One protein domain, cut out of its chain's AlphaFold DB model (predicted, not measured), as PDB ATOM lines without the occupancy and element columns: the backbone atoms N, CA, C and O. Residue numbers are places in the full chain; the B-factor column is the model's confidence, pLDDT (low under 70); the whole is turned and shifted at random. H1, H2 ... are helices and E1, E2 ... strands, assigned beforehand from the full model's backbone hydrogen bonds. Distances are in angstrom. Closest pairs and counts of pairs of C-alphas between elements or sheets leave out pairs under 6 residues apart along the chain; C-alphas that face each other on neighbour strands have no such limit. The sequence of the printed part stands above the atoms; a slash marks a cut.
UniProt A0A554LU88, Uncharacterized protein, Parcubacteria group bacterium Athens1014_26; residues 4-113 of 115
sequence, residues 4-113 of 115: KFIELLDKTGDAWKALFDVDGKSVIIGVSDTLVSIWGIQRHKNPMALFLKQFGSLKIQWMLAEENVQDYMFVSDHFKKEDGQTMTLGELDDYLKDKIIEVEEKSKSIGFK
ATOM      1  N   LYS A   4     147.503 113.138 110.872       93.75
ATOM      2  CA  LYS A   4     148.487 113.954 111.592       93.75
ATOM      3  C   LYS A   4     148.030 115.394 111.652       93.75
ATOM      4  O   LYS A   4     147.811 116.021 110.626       93.75
ATOM      5  N   PHE A   5     147.959 115.940 112.860       94.81
ATOM      6  CA  PHE A   5     147.888 117.386 113.040       94.81
ATOM      7  C   PHE A   5     149.238 118.004 112.664       94.81
ATOM      8  O   PHE A   5     150.254 117.630 113.256       94.81
ATOM      9  N   ILE A   6     149.238 118.937 111.714       95.06
ATOM     10  CA  ILE A   6     150.441 119.641 111.259       95.06
ATOM     11  C   ILE A   6     150.606 120.929 112.053       95.06
ATOM     12  O   ILE A   6     151.558 121.072 112.818       95.06
ATOM     13  N   GLU A   7     149.651 121.850 111.926       94.69
ATOM     14  CA  GLU A   7     149.718 123.134 112.613       94.69
ATOM     15  C   GLU A   7     148.355 123.817 112.751       94.69
ATOM     16  O   GLU A   7     147.390 123.516 112.046       94.69
ATOM     17  N   LEU A   8     148.308 124.785 113.669       93.75
ATOM     18  CA  LEU A   8     147.252 125.786 113.710       93.75
ATOM     19  C   LEU A   8     147.612 126.885 112.710       93.75
ATOM     20  O   LEU A   8     148.632 127.550 112.880       93.75
ATOM     21  N   LEU A   9     146.759 127.075 111.710       91.19
ATOM     22  CA  LEU A   9     146.940 128.094 110.687       91.19
ATOM     23  C   LEU A   9     146.585 129.478 111.231       91.19
ATOM     24  O   LEU A   9     145.834 129.615 112.205       91.19
ATOM     25  N   ASP A  10     147.090 130.509 110.559       86.88
ATOM     26  CA  ASP A  10     146.714 131.881 110.865       86.88
ATOM     27  C   ASP A  10     145.201 132.063 110.769       86.88
ATOM     28  O   ASP A  10     144.521 131.562 109.865       86.88
ATOM     29  N   LYS A  11     144.666 132.808 111.733       80.75
ATOM     30  CA  LYS A  11     143.251 133.144 111.756       80.75
ATOM     31  C   LYS A  11     142.942 134.031 110.550       80.75
ATOM     32  O   LYS A  11     143.442 135.148 110.447       80.75
ATOM     33  N   THR A  12     142.085 133.554 109.655       77.50
ATOM     34  CA  THR A  12     141.606 134.334 108.507       77.50
ATOM     35  C   THR A  12     140.145 134.706 108.730       77.50
ATOM     36  O   THR A  12     139.295 133.813 108.773       77.50
ATOM     37  N   GLY A  13     139.848 135.999 108.864       81.38
ATOM     38  CA  GLY A  13     138.504 136.466 109.220       81.38
ATOM     39  C   GLY A  13     138.069 135.944 110.592       81.38
ATOM     40  O   GLY A  13     138.851 135.953 111.545       81.38
ATOM     41  N   ASP A  14     136.841 135.437 110.676       82.88
ATOM     42  CA  ASP A  14     136.228 134.958 111.921       82.88
ATOM     43  C   ASP A  14     136.333 133.441 112.112       82.88
ATOM     44  O   ASP A  14     135.463 132.837 112.732       82.88
ATOM     45  N   ALA A  15     137.377 132.799 111.580       86.00
ATOM     46  CA  ALA A  15     137.559 131.355 111.704       86.00
ATOM     47  C   ALA A  15     138.971 130.962 112.148       86.00
ATOM     48  O   ALA A  15     139.970 131.442 111.608       86.00
ATOM     49  N   TRP A  16     139.035 130.023 113.091       88.94
ATOM     50  CA  TRP A  16     140.247 129.295 113.456       88.94
ATOM     51  C   TRP A  16     140.383 128.071 112.570       88.94
ATOM     52  O   TRP A  16     139.392 127.387 112.316       88.94
ATOM     53  N   LYS A  17     141.601 127.789 112.107       89.81
ATOM     54  CA  LYS A  17     141.867 126.719 111.145       89.81
ATOM     55  C   LYS A  17     143.054 125.872 111.584       89.81
ATOM     56  O   LYS A  17     144.004 126.386 112.165       89.81
ATOM     57  N   ALA A  18     143.012 124.586 111.268       91.38
ATOM     58  CA  ALA A  18     144.112 123.656 111.468       91.38
ATOM     59  C   ALA A  18     144.359 122.840 110.199       91.38
ATOM     60  O   ALA A  18     143.408 122.444 109.521       91.38
ATOM     61  N   LEU A  19     145.634 122.600 109.905       92.25
ATOM     62  CA  LEU A  19     146.093 121.770 108.799       92.25
ATOM     63  C   LEU A  19     146.383 120.353 109.296       92.25
ATOM     64  O   LEU A  19     147.051 120.162 110.316       92.25
ATOM     65  N   PHE A  20     145.910 119.371 108.543       92.38
ATOM     66  CA  PHE A  20     146.125 117.952 108.769       92.38
ATOM     67  C   PHE A  20     146.754 117.301 107.541       92.38
ATOM     68  O   PHE A  20     146.452 117.688 106.417       92.38
ATOM     69  N   ASP A  21     147.581 116.286 107.767       91.50
ATOM     70  CA  ASP A  21     147.981 115.314 106.749       91.50
ATOM     71  C   ASP A  21     147.167 114.032 106.960       91.50
ATOM     72  O   ASP A  21     147.076 113.522 108.083       91.50
ATOM     73  N   VAL A  22     146.535 113.559 105.890       89.00
ATOM     74  CA  VAL A  22     145.696 112.365 105.842       89.00
ATOM     75  C   VAL A  22     146.183 111.497 104.691       89.00
ATOM     76  O   VAL A  22     145.890 111.774 103.527       89.00
ATOM     77  N   ASP A  23     146.954 110.462 105.021       86.25
ATOM     78  CA  ASP A  23     147.575 109.547 104.053       86.25
ATOM     79  C   ASP A  23     148.305 110.287 102.897       86.25
ATOM     80  O   ASP A  23     148.220 109.906 101.727       86.25
ATOM     81  N   GLY A  24     149.022 111.374 103.219       84.62
ATOM     82  CA  GLY A  24     149.799 112.182 102.273       84.62
ATOM     83  C   GLY A  24     149.010 113.290 101.567       84.62
ATOM     84  O   GLY A  24     149.561 113.976 100.702       84.62
ATOM     85  N   LYS A  25     147.730 113.483 101.912       84.06
ATOM     86  CA  LYS A  25     146.899 114.599 101.437       84.06
ATOM     87  C   LYS A  25     146.698 115.633 102.536       84.06
ATOM     88  O   LYS A  25     146.483 115.289 103.692       84.06
ATOM     89  N   SER A  26     146.725 116.907 102.167       86.81
ATOM     90  CA  SER A  26     146.495 118.012 103.100       86.81
ATOM     91  C   SER A  26     145.003 118.306 103.256       86.81
ATOM     92  O   SER A  26     144.316 118.532 102.268       86.81
ATOM     93  N   VAL A  27     144.507 118.358 104.492       86.06
ATOM     94  CA  VAL A  27     143.107 118.677 104.819       86.06
ATOM     95  C   VAL A  27     143.064 119.835 105.811       86.06
ATOM     96  O   VAL A  27     143.785 119.834 106.805       86.06
ATOM     97  N   ILE A  28     142.202 120.828 105.570       87.12
ATOM     98  CA  ILE A  28     142.037 121.986 106.458       87.12
ATOM     99  C   ILE A  28     140.683 121.916 107.161       87.12
ATOM    100  O   ILE A  28     139.636 121.959 106.518       87.12
ATOM    101  N   ILE A  29     140.702 121.898 108.492       84.81
ATOM    102  CA  ILE A  29     139.495 121.974 109.323       84.81
ATOM    103  C   ILE A  29     139.381 123.366 109.937       84.81
ATOM    104  O   ILE A  29     140.354 123.879 110.490       84.81
ATOM    105  N   GLY A  30     138.191 123.968 109.850       85.44
ATOM    106  CA  GLY A  30     137.899 125.300 110.372       85.44
ATOM    107  C   GLY A  30     136.707 125.347 111.331       85.44
ATOM    108  O   GLY A  30     135.729 124.617 111.172       85.44
ATOM    109  N   VAL A  31     136.772 126.248 112.311       85.44
ATOM    110  CA  VAL A  31     135.682 126.573 113.245       85.44
ATOM    111  C   VAL A  31     135.505 128.088 113.330       85.44
ATOM    112  O   VAL A  31     136.491 128.822 113.393       85.44
ATOM    113  N   SER A  32     134.264 128.575 113.339       87.12
ATOM    114  CA  SER A  32     133.988 130.005 113.503       87.12
ATOM    115  C   SER A  32     134.183 130.488 114.947       87.12
ATOM    116  O   SER A  32     133.959 129.753 115.911       87.12
ATOM    117  N   ASP A  33     134.542 131.760 115.109       86.19
ATOM    118  CA  ASP A  33     134.680 132.444 116.400       86.19
ATOM    119  C   ASP A  33     133.389 132.394 117.224       86.19
ATOM    120  O   ASP A  33     133.437 132.305 118.452       86.19
ATOM    121  N   THR A  34     132.238 132.434 116.549       86.12
ATOM    122  CA  THR A  34     130.917 132.307 117.170       86.12
ATOM    123  C   THR A  34     130.786 130.968 117.883       86.12
ATOM    124  O   THR A  34     130.434 130.938 119.061       86.12
ATOM    125  N   LEU A  35     131.138 129.866 117.217       86.12
ATOM    126  CA  LEU A  35     131.083 128.532 117.815       86.12
ATOM    127  C   LEU A  35     132.112 128.357 118.927       86.12
ATOM    128  O   LEU A  35     131.775 127.847 119.990       86.12
ATOM    129  N   VAL A  36     133.336 128.855 118.728       87.56
ATOM    130  CA  VAL A  36     134.369 128.882 119.775       87.56
ATOM    131  C   VAL A  36     133.852 129.587 121.033       87.56
ATOM    132  O   VAL A  36     134.085 129.120 122.147       87.56
ATOM    133  N   SER A  37     133.105 130.679 120.858       87.50
ATOM    134  CA  SER A  37     132.469 131.409 121.956       87.50
ATOM    135  C   SER A  37     131.347 130.620 122.626       87.50
ATOM    136  O   SER A  37     131.286 130.596 123.852       87.50
ATOM    137  N   ILE A  38     130.470 129.985 121.841       87.94
ATOM    138  CA  ILE A  38     129.350 129.171 122.342       87.94
ATOM    139  C   ILE A  38     129.872 127.988 123.164       87.94
ATOM    140  O   ILE A  38     129.350 127.699 124.236       87.94
ATOM    141  N   TRP A  39     130.940 127.344 122.697       87.88
ATOM    142  CA  TRP A  39     131.592 126.234 123.392       87.88
ATOM    143  C   TRP A  39     132.519 126.676 124.529       87.88
ATOM    144  O   TRP A  39     133.133 125.827 125.173       87.88
ATOM    145  N   GLY A  40     132.630 127.983 124.793       88.88
ATOM    146  CA  GLY A  40     133.439 128.522 125.884       88.88
ATOM    147  C   GLY A  40     134.934 128.228 125.747       88.88
ATOM    148  O   GLY A  40     135.656 128.222 126.745       88.88
ATOM    149  N   ILE A  41     135.419 127.964 124.530       89.75
ATOM    150  CA  ILE A  41     136.817 127.607 124.323       89.75
ATOM    151  C   ILE A  41     137.640 128.892 124.301       89.75
ATOM    152  O   ILE A  41     137.363 129.838 123.559       89.75
ATOM    153  N   GLN A  42     138.679 128.936 125.132       90.31
ATOM    154  CA  GLN A  42     139.535 130.110 125.226       90.31
ATOM    155  C   GLN A  42     140.227 130.381 123.885       90.31
ATOM    156  O   GLN A  42     140.874 129.499 123.318       90.31
ATOM    157  N   ARG A  43     140.147 131.627 123.404       87.38
ATOM    158  CA  ARG A  43     140.731 132.087 122.128       87.38
ATOM    159  C   ARG A  43     142.251 132.298 122.218       87.38
ATOM    160  O   ARG A  43     142.786 133.307 121.767       87.38
ATOM    161  N   HIS A  44     142.947 131.350 122.835       87.31
ATOM    162  CA  HIS A  44     144.401 131.296 122.933       87.31
ATOM    163  C   HIS A  44     144.939 130.175 122.042       87.31
ATOM    164  O   HIS A  44     144.280 129.154 121.848       87.31
ATOM    165  N   LYS A  45     146.168 130.342 121.537       85.94
ATOM    166  CA  LYS A  45     146.783 129.412 120.574       85.94
ATOM    167  C   LYS A  45     146.771 127.956 121.061       85.94
ATOM    168  O   LYS A  45     146.424 127.067 120.294       85.94
ATOM    169  N   ASN A  46     147.090 127.719 122.336       91.62
ATOM    170  CA  ASN A  46     147.194 126.365 122.886       91.62
ATOM    171  C   ASN A  46     145.824 125.669 123.051       91.62
ATOM    172  O   ASN A  46     145.668 124.580 122.498       91.62
ATOM    173  N   PRO A  47     144.814 126.261 123.727       92.31
ATOM    174  CA  PRO A  47     143.462 125.695 123.764       92.31
ATOM    175  C   PRO A  47     142.855 125.468 122.376       92.31
ATOM    176  O   PRO A  47     142.262 124.420 122.137       92.31
ATOM    177  N   MET A  48     143.049 126.407 121.443       92.25
ATOM    178  CA  MET A  48     142.568 126.272 120.063       92.25
ATOM    179  C   MET A  48     143.233 125.120 119.323       92.25
ATOM    180  O   MET A  48     142.538 124.328 118.697       92.25
ATOM    181  N   ALA A  49     144.557 124.985 119.428       93.06
ATOM    182  CA  ALA A  49     145.275 123.879 118.809       93.06
ATOM    183  C   ALA A  49     144.832 122.522 119.377       93.06
ATOM    184  O   ALA A  49     144.620 121.588 118.610       93.06
ATOM    185  N   LEU A  50     144.645 122.411 120.698       93.25
ATOM    186  CA  LEU A  50     144.165 121.180 121.335       93.25
ATOM    187  C   LEU A  50     142.749 120.818 120.878       93.25
ATOM    188  O   LEU A  50     142.517 119.685 120.460       93.25
ATOM    189  N   PHE A  51     141.832 121.789 120.907       92.12
ATOM    190  CA  PHE A  51     140.462 121.593 120.447       92.12
ATOM    191  C   PHE A  51     140.423 121.172 118.976       92.12
ATOM    192  O   PHE A  51     139.877 120.118 118.655       92.12
ATOM    193  N   LEU A  52     141.041 121.956 118.087       91.56
ATOM    194  CA  LEU A  52     141.029 121.675 116.653       91.56
ATOM    195  C   LEU A  52     141.721 120.357 116.327       91.56
ATOM    196  O   LEU A  52     141.256 119.664 115.430       91.56
ATOM    197  N   LYS A  53     142.766 119.970 117.065       93.75
ATOM    198  CA  LYS A  53     143.398 118.656 116.917       93.75
ATOM    199  C   LYS A  53     142.414 117.520 117.195       93.75
ATOM    200  O   LYS A  53     142.316 116.612 116.370       93.75
ATOM    201  N   GLN A  54     141.694 117.555 118.317       91.44
ATOM    202  CA  GLN A  54     140.731 116.504 118.670       91.44
ATOM    203  C   GLN A  54     139.529 116.509 117.721       91.44
ATOM    204  O   GLN A  54     139.256 115.508 117.060       91.44
ATOM    205  N   PHE A  55     138.858 117.654 117.610       90.06
ATOM    206  CA  PHE A  55     137.674 117.821 116.775       90.06
ATOM    207  C   PHE A  55     137.969 117.518 115.299       90.06
ATOM    208  O   PHE A  55     137.233 116.771 114.656       90.06
ATOM    209  N   GLY A  56     139.071 118.053 114.766       88.50
ATOM    210  CA  GLY A  56     139.467 117.842 113.380       88.50
ATOM    211  C   GLY A  56     139.787 116.385 113.078       88.50
ATOM    212  O   GLY A  56     139.351 115.884 112.047       88.50
ATOM    213  N   SER A  57     140.447 115.671 113.996       90.44
ATOM    214  CA  SER A  57     140.719 114.238 113.815       90.44
ATOM    215  C   SER A  57     139.426 113.424 113.729       90.44
ATOM    216  O   SER A  57     139.268 112.647 112.791       90.44
ATOM    217  N   LEU A  58     138.474 113.647 114.644       89.25
ATOM    218  CA  LEU A  58     137.175 112.960 114.627       89.25
ATOM    219  C   LEU A  58     136.368 113.297 113.366       89.25
ATOM    220  O   LEU A  58     135.803 112.415 112.723       89.25
ATOM    221  N   LYS A  59     136.343 114.571 112.959       85.62
ATOM    222  CA  LYS A  59     135.616 114.978 111.752       85.62
ATOM    223  C   LYS A  59     136.219 114.359 110.492       85.62
ATOM    224  O   LYS A  59     135.473 113.907 109.628       85.62
ATOM    225  N   ILE A  60     137.546 114.321 110.392       85.81
ATOM    226  CA  ILE A  60     138.250 113.668 109.288       85.81
ATOM    227  C   ILE A  60     137.926 112.172 109.266       85.81
ATOM    228  O   ILE A  60     137.529 111.677 108.217       85.81
ATOM    229  N   GLN A  61     137.992 111.474 110.405       86.44
ATOM    230  CA  GLN A  61     137.611 110.056 110.499       86.44
ATOM    231  C   GLN A  61     136.196 109.801 109.981       86.44
ATOM    232  O   GLN A  61     136.001 108.899 109.172       86.44
ATOM    233  N   TRP A  62     135.229 110.628 110.378       82.75
ATOM    234  CA  TRP A  62     133.863 110.516 109.873       82.75
ATOM    235  C   TRP A  62     133.784 110.728 108.349       82.75
ATOM    236  O   TRP A  62     133.186 109.908 107.658       82.75
ATOM    237  N   MET A  63     134.432 111.763 107.799       79.38
ATOM    238  CA  MET A  63     134.437 112.018 106.343       79.38
ATOM    239  C   MET A  63     135.063 110.869 105.537       79.38
ATOM    240  O   MET A  63     134.593 110.541 104.449       79.38
ATOM    241  N   LEU A  64     136.122 110.262 106.073       79.81
ATOM    242  CA  LEU A  64     136.797 109.110 105.474       79.81
ATOM    243  C   LEU A  64     135.899 107.871 105.503       79.81
ATOM    244  O   LEU A  64     135.839 107.144 104.516       79.81
ATOM    245  N   ALA A  65     135.177 107.664 106.606       75.81
ATOM    246  CA  ALA A  65     134.227 106.569 106.748       75.81
ATOM    247  C   ALA A  65     133.060 106.689 105.746       75.81
ATOM    248  O   ALA A  65     132.581 105.680 105.241       75.81
ATOM    249  N   GLU A  66     132.632 107.910 105.407       75.38
ATOM    250  CA  GLU A  66     131.605 108.168 104.384       75.38
ATOM    251  C   GLU A  66     132.120 108.074 102.929       75.38
ATOM    252  O   GLU A  66     131.377 108.389 102.002       75.38
ATOM    253  N   GLU A  67     133.381 107.670 102.710       66.06
ATOM    254  CA  GLU A  67     134.046 107.589 101.395       66.06
ATOM    255  C   GLU A  67     134.009 108.906 100.580       66.06
ATOM    256  O   GLU A  67     134.189 108.911  99.361       66.06
ATOM    257  N   ASN A  68     133.830 110.056 101.241       60.84
ATOM    258  CA  ASN A  68     133.686 111.369 100.600       60.84
ATOM    259  C   ASN A  68     134.855 112.302 100.951       60.84
ATOM    260  O   ASN A  68     134.701 113.329 101.613       60.84
ATOM    261  N   VAL A  69     136.053 111.931 100.502       53.31
ATOM    262  CA  VAL A  69     137.295 112.657 100.809       53.31
ATOM    263  C   VAL A  69     137.709 113.507  99.608       53.31
ATOM    264  O   VAL A  69     138.419 113.038  98.718       53.31
ATOM    265  N   GLN A  70     137.271 114.763  99.571       54.34
ATOM    266  CA  GLN A  70     137.820 115.792  98.671       54.34
ATOM    267  C   GLN A  70     138.566 116.864  99.487       54.34
ATOM    268  O   GLN A  70     138.527 116.844 100.719       54.34
ATOM    269  N   ASP A  71     139.254 117.795  98.817       47.06
ATOM    270  CA  ASP A  71     139.830 118.986  99.458       47.06
ATOM    271  C   ASP A  71     138.687 119.846 100.028       47.06
ATOM    272  O   ASP A  71     138.100 120.685  99.347       47.06
ATOM    273  N   TYR A  72     138.314 119.597 101.281       53.75
ATOM    274  CA  TYR A  72     137.144 120.202 101.912       53.75
ATOM    275  C   TYR A  72     137.566 121.226 102.966       53.75
ATOM    276  O   TYR A  72     137.949 120.875 104.079       53.75
ATOM    277  N   MET A  73     137.448 122.515 102.635       47.38
ATOM    278  CA  MET A  73     137.525 123.606 103.610       47.38
ATOM    279  C   MET A  73     136.143 123.797 104.250       47.38
ATOM    280  O   MET A  73     135.274 124.466 103.695       47.38
ATOM    281  N   PHE A  74     135.917 123.188 105.413       56.56
ATOM    282  CA  PHE A  74     134.636 123.272 106.115       56.56
ATOM    283  C   PHE A  74     134.541 124.571 106.931       56.56
ATOM    284  O   PHE A  74     135.297 124.768 107.883       56.56
ATOM    285  N   VAL A  75     133.591 125.449 106.594       47.91
ATOM    286  CA  VAL A  75     133.190 126.587 107.442       47.91
ATOM    287  C   VAL A  75     131.908 126.197 108.185       47.91
ATOM    288  O   VAL A  75     130.801 126.559 107.828       47.91
ATOM    289  N   SER A  76     132.105 125.337 109.182       52.03
ATOM    290  CA  SER A  76     131.402 125.206 110.468       52.03
ATOM    291  C   SER A  76     129.866 125.180 110.631       52.03
ATOM    292  O   SER A  76     129.422 125.017 111.764       52.03
ATOM    293  N   ASP A  77     129.026 125.270 109.605       53.44
ATOM    294  CA  ASP A  77     127.594 125.562 109.835       53.44
ATOM    295  C   ASP A  77     126.703 124.371 110.272       53.44
ATOM    296  O   ASP A  77     125.490 124.537 110.402       53.44
ATOM    297  N   HIS A  78     127.238 123.160 110.484       58.62
ATOM    298  CA  HIS A  78     126.415 121.929 110.538       58.62
ATOM    299  C   HIS A  78     126.167 121.314 111.927       58.62
ATOM    300  O   HIS A  78     125.396 120.365 112.025       58.62
ATOM    301  N   PHE A  79     126.758 121.822 113.012       72.81
ATOM    302  CA  PHE A  79     126.611 121.196 114.343       72.81
ATOM    303  C   PHE A  79     125.435 121.768 115.133       72.81
ATOM    304  O   PHE A  79     125.586 122.325 116.226       72.81
ATOM    305  N   LYS A  80     124.251 121.658 114.531       80.94
ATOM    306  CA  LYS A  80     122.977 121.993 115.159       80.94
ATOM    307  C   LYS A  80     122.192 120.719 115.444       80.94
ATOM    308  O   LYS A  80     122.237 119.763 114.675       80.94
ATOM    309  N   LYS A  81     121.473 120.729 116.557       83.25
ATOM    310  CA  LYS A  81     120.442 119.754 116.903       83.25
ATOM    311  C   LYS A  81     119.247 119.907 115.958       83.25
ATOM    312  O   LYS A  81     119.135 120.899 115.236       83.25
ATOM    313  N   GLU A  82     118.326 118.947 116.004       83.12
ATOM    314  CA  GLU A  82     117.092 118.973 115.204       83.12
ATOM    315  C   GLU A  82     116.218 120.204 115.489       83.12
ATOM    316  O   GLU A  82     115.542 120.708 114.597       83.12
ATOM    317  N   ASP A  83     116.282 120.737 116.710       82.69
ATOM    318  CA  ASP A  83     115.591 121.965 117.118       82.69
ATOM    319  C   ASP A  83     116.309 123.260 116.677       82.69
ATOM    320  O   ASP A  83     115.864 124.367 116.984       82.69
ATOM    321  N   GLY A  84     117.428 123.136 115.955       81.94
ATOM    322  CA  GLY A  84     118.238 124.244 115.458       81.94
ATOM    323  C   GLY A  84     119.230 124.828 116.468       81.94
ATOM    324  O   GLY A  84     120.007 125.712 116.089       81.94
ATOM    325  N   GLN A  85     119.257 124.351 117.719       84.19
ATOM    326  CA  GLN A  85     120.237 124.791 118.712       84.19
ATOM    327  C   GLN A  85     121.624 124.230 118.406       84.19
ATOM    328  O   GLN A  85     121.773 123.092 117.970       84.19
ATOM    329  N   THR A  86     122.669 125.011 118.667       85.00
ATOM    330  CA  THR A  86     124.049 124.524 118.577       85.00
ATOM    331  C   THR A  86     124.290 123.439 119.628       85.00
ATOM    332  O   THR A  86     123.945 123.618 120.796       85.00
ATOM    333  N   MET A  87     124.889 122.318 119.220       87.31
ATOM    334  CA  MET A  87     125.315 121.270 120.154       87.31
ATOM    335  C   MET A  87     126.344 121.821 121.144       87.31
ATOM    336  O   MET A  87     127.149 122.673 120.785       87.31
ATOM    337  N   THR A  88     126.362 121.337 122.379       88.06
ATOM    338  CA  THR A  88     127.479 121.568 123.305       88.06
ATOM    339  C   THR A  88     128.724 120.798 122.854       88.06
ATOM    340  O   THR A  88     128.649 119.921 121.996       88.06
ATOM    341  N   LEU A  89     129.886 121.102 123.442       84.88
ATOM    342  CA  LEU A  89     131.134 120.415 123.096       84.88
ATOM    343  C   LEU A  89     131.081 118.906 123.396       84.88
ATOM    344  O   LEU A  89     131.594 118.119 122.608       84.88
ATOM    345  N   GLY A  90     130.451 118.512 124.509       86.56
ATOM    346  CA  GLY A  90     130.269 117.100 124.860       86.56
ATOM    347  C   GLY A  90     129.343 116.384 123.879       86.56
ATOM    348  O   GLY A  90     129.721 115.366 123.317       86.56
ATOM    349  N   GLU A  91     128.184 116.981 123.581       90.12
ATOM    350  CA  GLU A  91     127.233 116.426 122.604       90.12
ATOM    351  C   GLU A  91     127.850 116.279 121.211       90.12
ATOM    352  O   GLU A  91     127.561 115.320 120.506       90.12
ATOM    353  N   LEU A  92     128.709 117.219 120.812       87.12
ATOM    354  CA  LEU A  92     129.436 117.146 119.552       87.12
ATOM    355  C   LEU A  92     130.457 115.998 119.530       87.12
ATOM    356  O   LEU A  92     130.560 115.296 118.525       87.12
ATOM    357  N   ASP A  93     131.226 115.828 120.607       86.94
ATOM    358  CA  ASP A  93     132.220 114.754 120.730       86.94
ATOM    359  C   ASP A  93     131.544 113.375 120.694       86.94
ATOM    360  O   ASP A  93     131.975 112.504 119.935       86.94
ATOM    361  N   ASP A  94     130.441 113.214 121.430       89.31
ATOM    362  CA  ASP A  94     129.633 111.990 121.442       89.31
ATOM    363  C   ASP A  94     129.010 111.723 120.066       89.31
ATOM    364  O   ASP A  94     129.195 110.647 119.499       89.31
ATOM    365  N   TYR A  95     128.380 112.736 119.456       88.94
ATOM    366  CA  TYR A  95     127.788 112.630 118.120       88.94
ATOM    367  C   TYR A  95     128.796 112.154 117.066       88.94
ATOM    368  O   TYR A  95     128.486 111.281 116.255       88.94
ATOM    369  N   LEU A  96     130.007 112.725 117.053       85.69
ATOM    370  CA  LEU A  96     131.031 112.345 116.081       85.69
ATOM    371  C   LEU A  96     131.497 110.901 116.287       85.69
ATOM    372  O   LEU A  96     131.666 110.180 115.304       85.69
ATOM    373  N   LYS A  97     131.680 110.466 117.538       88.50
ATOM    374  CA  LYS A  97     132.060 109.081 117.850       88.50
ATOM    375  C   LYS A  97     130.979 108.093 117.440       88.50
ATOM    376  O   LYS A  97     131.297 107.101 116.787       88.50
ATOM    377  N   ASP A  98     129.721 108.389 117.752       88.75
ATOM    378  CA  ASP A  98     128.588 107.538 117.388       88.75
ATOM    379  C   ASP A  98     128.474 107.399 115.867       88.75
ATOM    380  O   ASP A  98     128.322 106.291 115.352       88.75
ATOM    381  N   LYS A  99     128.647 108.497 115.116       85.00
ATOM    382  CA  LYS A  99     128.645 108.454 113.645       85.00
ATOM    383  C   LYS A  99     129.764 107.594 113.076       85.00
ATOM    384  O   LYS A  99     129.525 106.847 112.130       85.00
ATOM    385  N   ILE A 100     130.964 107.671 113.649       83.94
ATOM    386  CA  ILE A 100     132.082 106.816 113.237       83.94
ATOM    387  C   ILE A 100     131.724 105.342 113.468       83.94
ATOM    388  O   ILE A 100     131.853 104.539 112.544       83.94
ATOM    389  N   ILE A 101     131.196 104.997 114.649       86.81
ATOM    390  CA  ILE A 101     130.774 103.626 114.979       86.81
ATOM    391  C   ILE A 101     129.699 103.132 114.000       86.81
ATOM    392  O   ILE A 101     129.859 102.062 113.412       86.81
ATOM    393  N   GLU A 102     128.640 103.917 113.764       85.38
ATOM    394  CA  GLU A 102     127.552 103.558 112.843       85.38
ATOM    395  C   GLU A 102     128.066 103.214 111.436       85.38
ATOM    396  O   GLU A 102     127.594 102.266 110.798       85.38
ATOM    397  N   VAL A 103     129.012 104.001 110.916       78.06
ATOM    398  CA  VAL A 103     129.554 103.805 109.567       78.06
ATOM    399  C   VAL A 103     130.491 102.594 109.515       78.06
ATOM    400  O   VAL A 103     130.422 101.797 108.570       78.06
ATOM    401  N   GLU A 104     131.317 102.392 110.541       80.12
ATOM    402  CA  GLU A 104     132.171 101.205 110.653       80.12
ATOM    403  C   GLU A 104     131.354  99.907 110.765       80.12
ATOM    404  O   GLU A 104     131.692  98.900 110.134       80.12
ATOM    405  N   GLU A 105     130.262  99.910 111.534       83.31
ATOM    406  CA  GLU A 105     129.358  98.762 111.664       83.31
ATOM    407  C   GLU A 105     128.640  98.445 110.348       83.31
ATOM    408  O   GLU A 105     128.597  97.281 109.932       83.31
ATOM    409  N   LYS A 106     128.140  99.466 109.640       74.56
ATOM    410  CA  LYS A 106     127.552  99.293 108.301       74.56
ATOM    411  C   LYS A 106     128.553  98.653 107.342       74.56
ATOM    412  O   LYS A 106     128.213  97.658 106.700       74.56
ATOM    413  N   SER A 107     129.788  99.145 107.313       66.06
ATOM    414  CA  SER A 107     130.862  98.608 106.466       66.06
ATOM    415  C   SER A 107     131.158  97.130 106.767       66.06
ATOM    416  O   SER A 107     131.255  96.314 105.849       66.06
ATOM    417  N   LYS A 108     131.204  96.743 108.051       70.31
ATOM    418  CA  LYS A 108     131.379  95.339 108.477       70.31
ATOM    419  C   LYS A 108     130.199  94.450 108.071       70.31
ATOM    420  O   LYS A 108     130.408  93.326 107.621       70.31
ATOM    421  N   SER A 109     128.967  94.947 108.193       65.31
ATOM    422  CA  SER A 109     127.752  94.198 107.838       65.31
ATOM    423  C   SER A 109     127.631  93.919 106.334       65.31
ATOM    424  O   SER A 109     127.129  92.869 105.932       65.31
ATOM    425  N   ILE A 110     128.131  94.834 105.499       58.81
ATOM    426  CA  ILE A 110     128.165  94.686 104.040       58.81
ATOM    427  C   ILE A 110     129.262  93.688 103.643       58.81
ATOM    428  O   ILE A 110     129.022  92.827 102.799       58.81
ATOM    429  N   GLY A 111     130.421  93.723 104.312       51.16
ATOM    430  CA  GLY A 111     131.499  92.747 104.118       51.16
ATOM    431  C   GLY A 111     131.134  91.304 104.500       51.16
ATOM    432  O   GLY A 111     131.750  90.371 103.996       51.16
ATOM    433  N   PHE A 112     130.110  91.103 105.336       46.53
ATOM    434  CA  PHE A 112     129.631  89.774 105.748       46.53
ATOM    435  C   PHE A 112     128.569  89.163 104.813       46.53
ATOM    436  O   PHE A 112     128.189  88.010 104.998       46.53
ATOM    437  N   LYS A 113     128.080  89.897 103.803       48.09
ATOM    438  CA  LYS A 113     127.053  89.421 102.850       48.09
ATOM    439  C   LYS A 113     127.613  88.704 101.612       48.09
ATOM    440  O   LYS A 113     126.936  88.634 100.589       48.09
TER     441      LYS A 113
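This is residues 4 to 113 of the 115 residues of an uncharacterized protein of Parcubacteria group bacterium Athens1014_26 (UniProt A0A554LU88). Starting from the first printed residue, you meet a small, strongly twisted sheet of three strands with one long helix, H2, packed slantwise over one of its faces; a second long helix, H3, runs beside H2 on the side away from the sheet, and its last turn with residues 112 and 113 sticks out. The short helix H1 sits at one end of the sheet, and the long link of residues 66 to 88 passes edge strand E3 on its way to H3. The printed part has 110 residues, with three named strands and three named helices in the order E1 E2 E3 H1 H2 H3; the sheet is antiparallel in the order E1 - E2 - E3, and the class is mixed, helices and strands. The whole is compact, with a radius of gyration of the C-alphas of 14.7 A, and flat, spanning 49 by 38 by 19 A.

Look first at E1, residues 4 to 12, E2, residues 15 to 22, and E3, residues 25 to 32: they form a meander, each strand the antiparallel neighbour of the one before. In the hairpin E1 and E2, N 6 and O 19 are 2.9 A apart, within hydrogen-bond range; in the hairpin E2 and E3, find N 18 and O 29 at 2.9 A. H1, residues 33 to 38, only grazes the sheet with its residues 33 to 36. H2, residues 45 to 65, is on the sheet at a height of 7.3 A; its closest C-alphas to E2 are those of Leu 52 and Ala 18, 6.3 A. On the local plane it stands at 58 degrees to E3, only just slantwise to the strands. H3, residues 89 to 111, is not on the sheet; it touches H2, closest at the C-alphas of Ile 100 and Trp 62, 5.3 A, at a shallow tilt of 24 degrees, the same way. H1 is apart from H2 and H3. In H1, H2 and H3 every O i to N i+4 pair is within hydrogen-bond range.

Find C-alpha 4 at (148.487, 113.954, 111.592), where E1 begins; it runs 21.7 A, E2 21.5 A and E3 23.4 A. H1 spans 8.6 A. From C-alpha 45 at (146.783, 129.412, 120.574), H2 runs 29.5 A; H3 runs 33.6 A to C-alpha 111 at (131.499, 92.747, 104.118).

The two C-alphas farthest apart are those of His 44 and Lys 113, 49.6 A. The printed part has no cut. The link from H2 to H3 is long, 23 residues; within it, residues 74 to 75 pair with residues 29 to 30 of E3, parallel. Mean pLDDT of the printed part is 81.4; look for values under 70 at residues 67 to 78, 107 and 109 to 113.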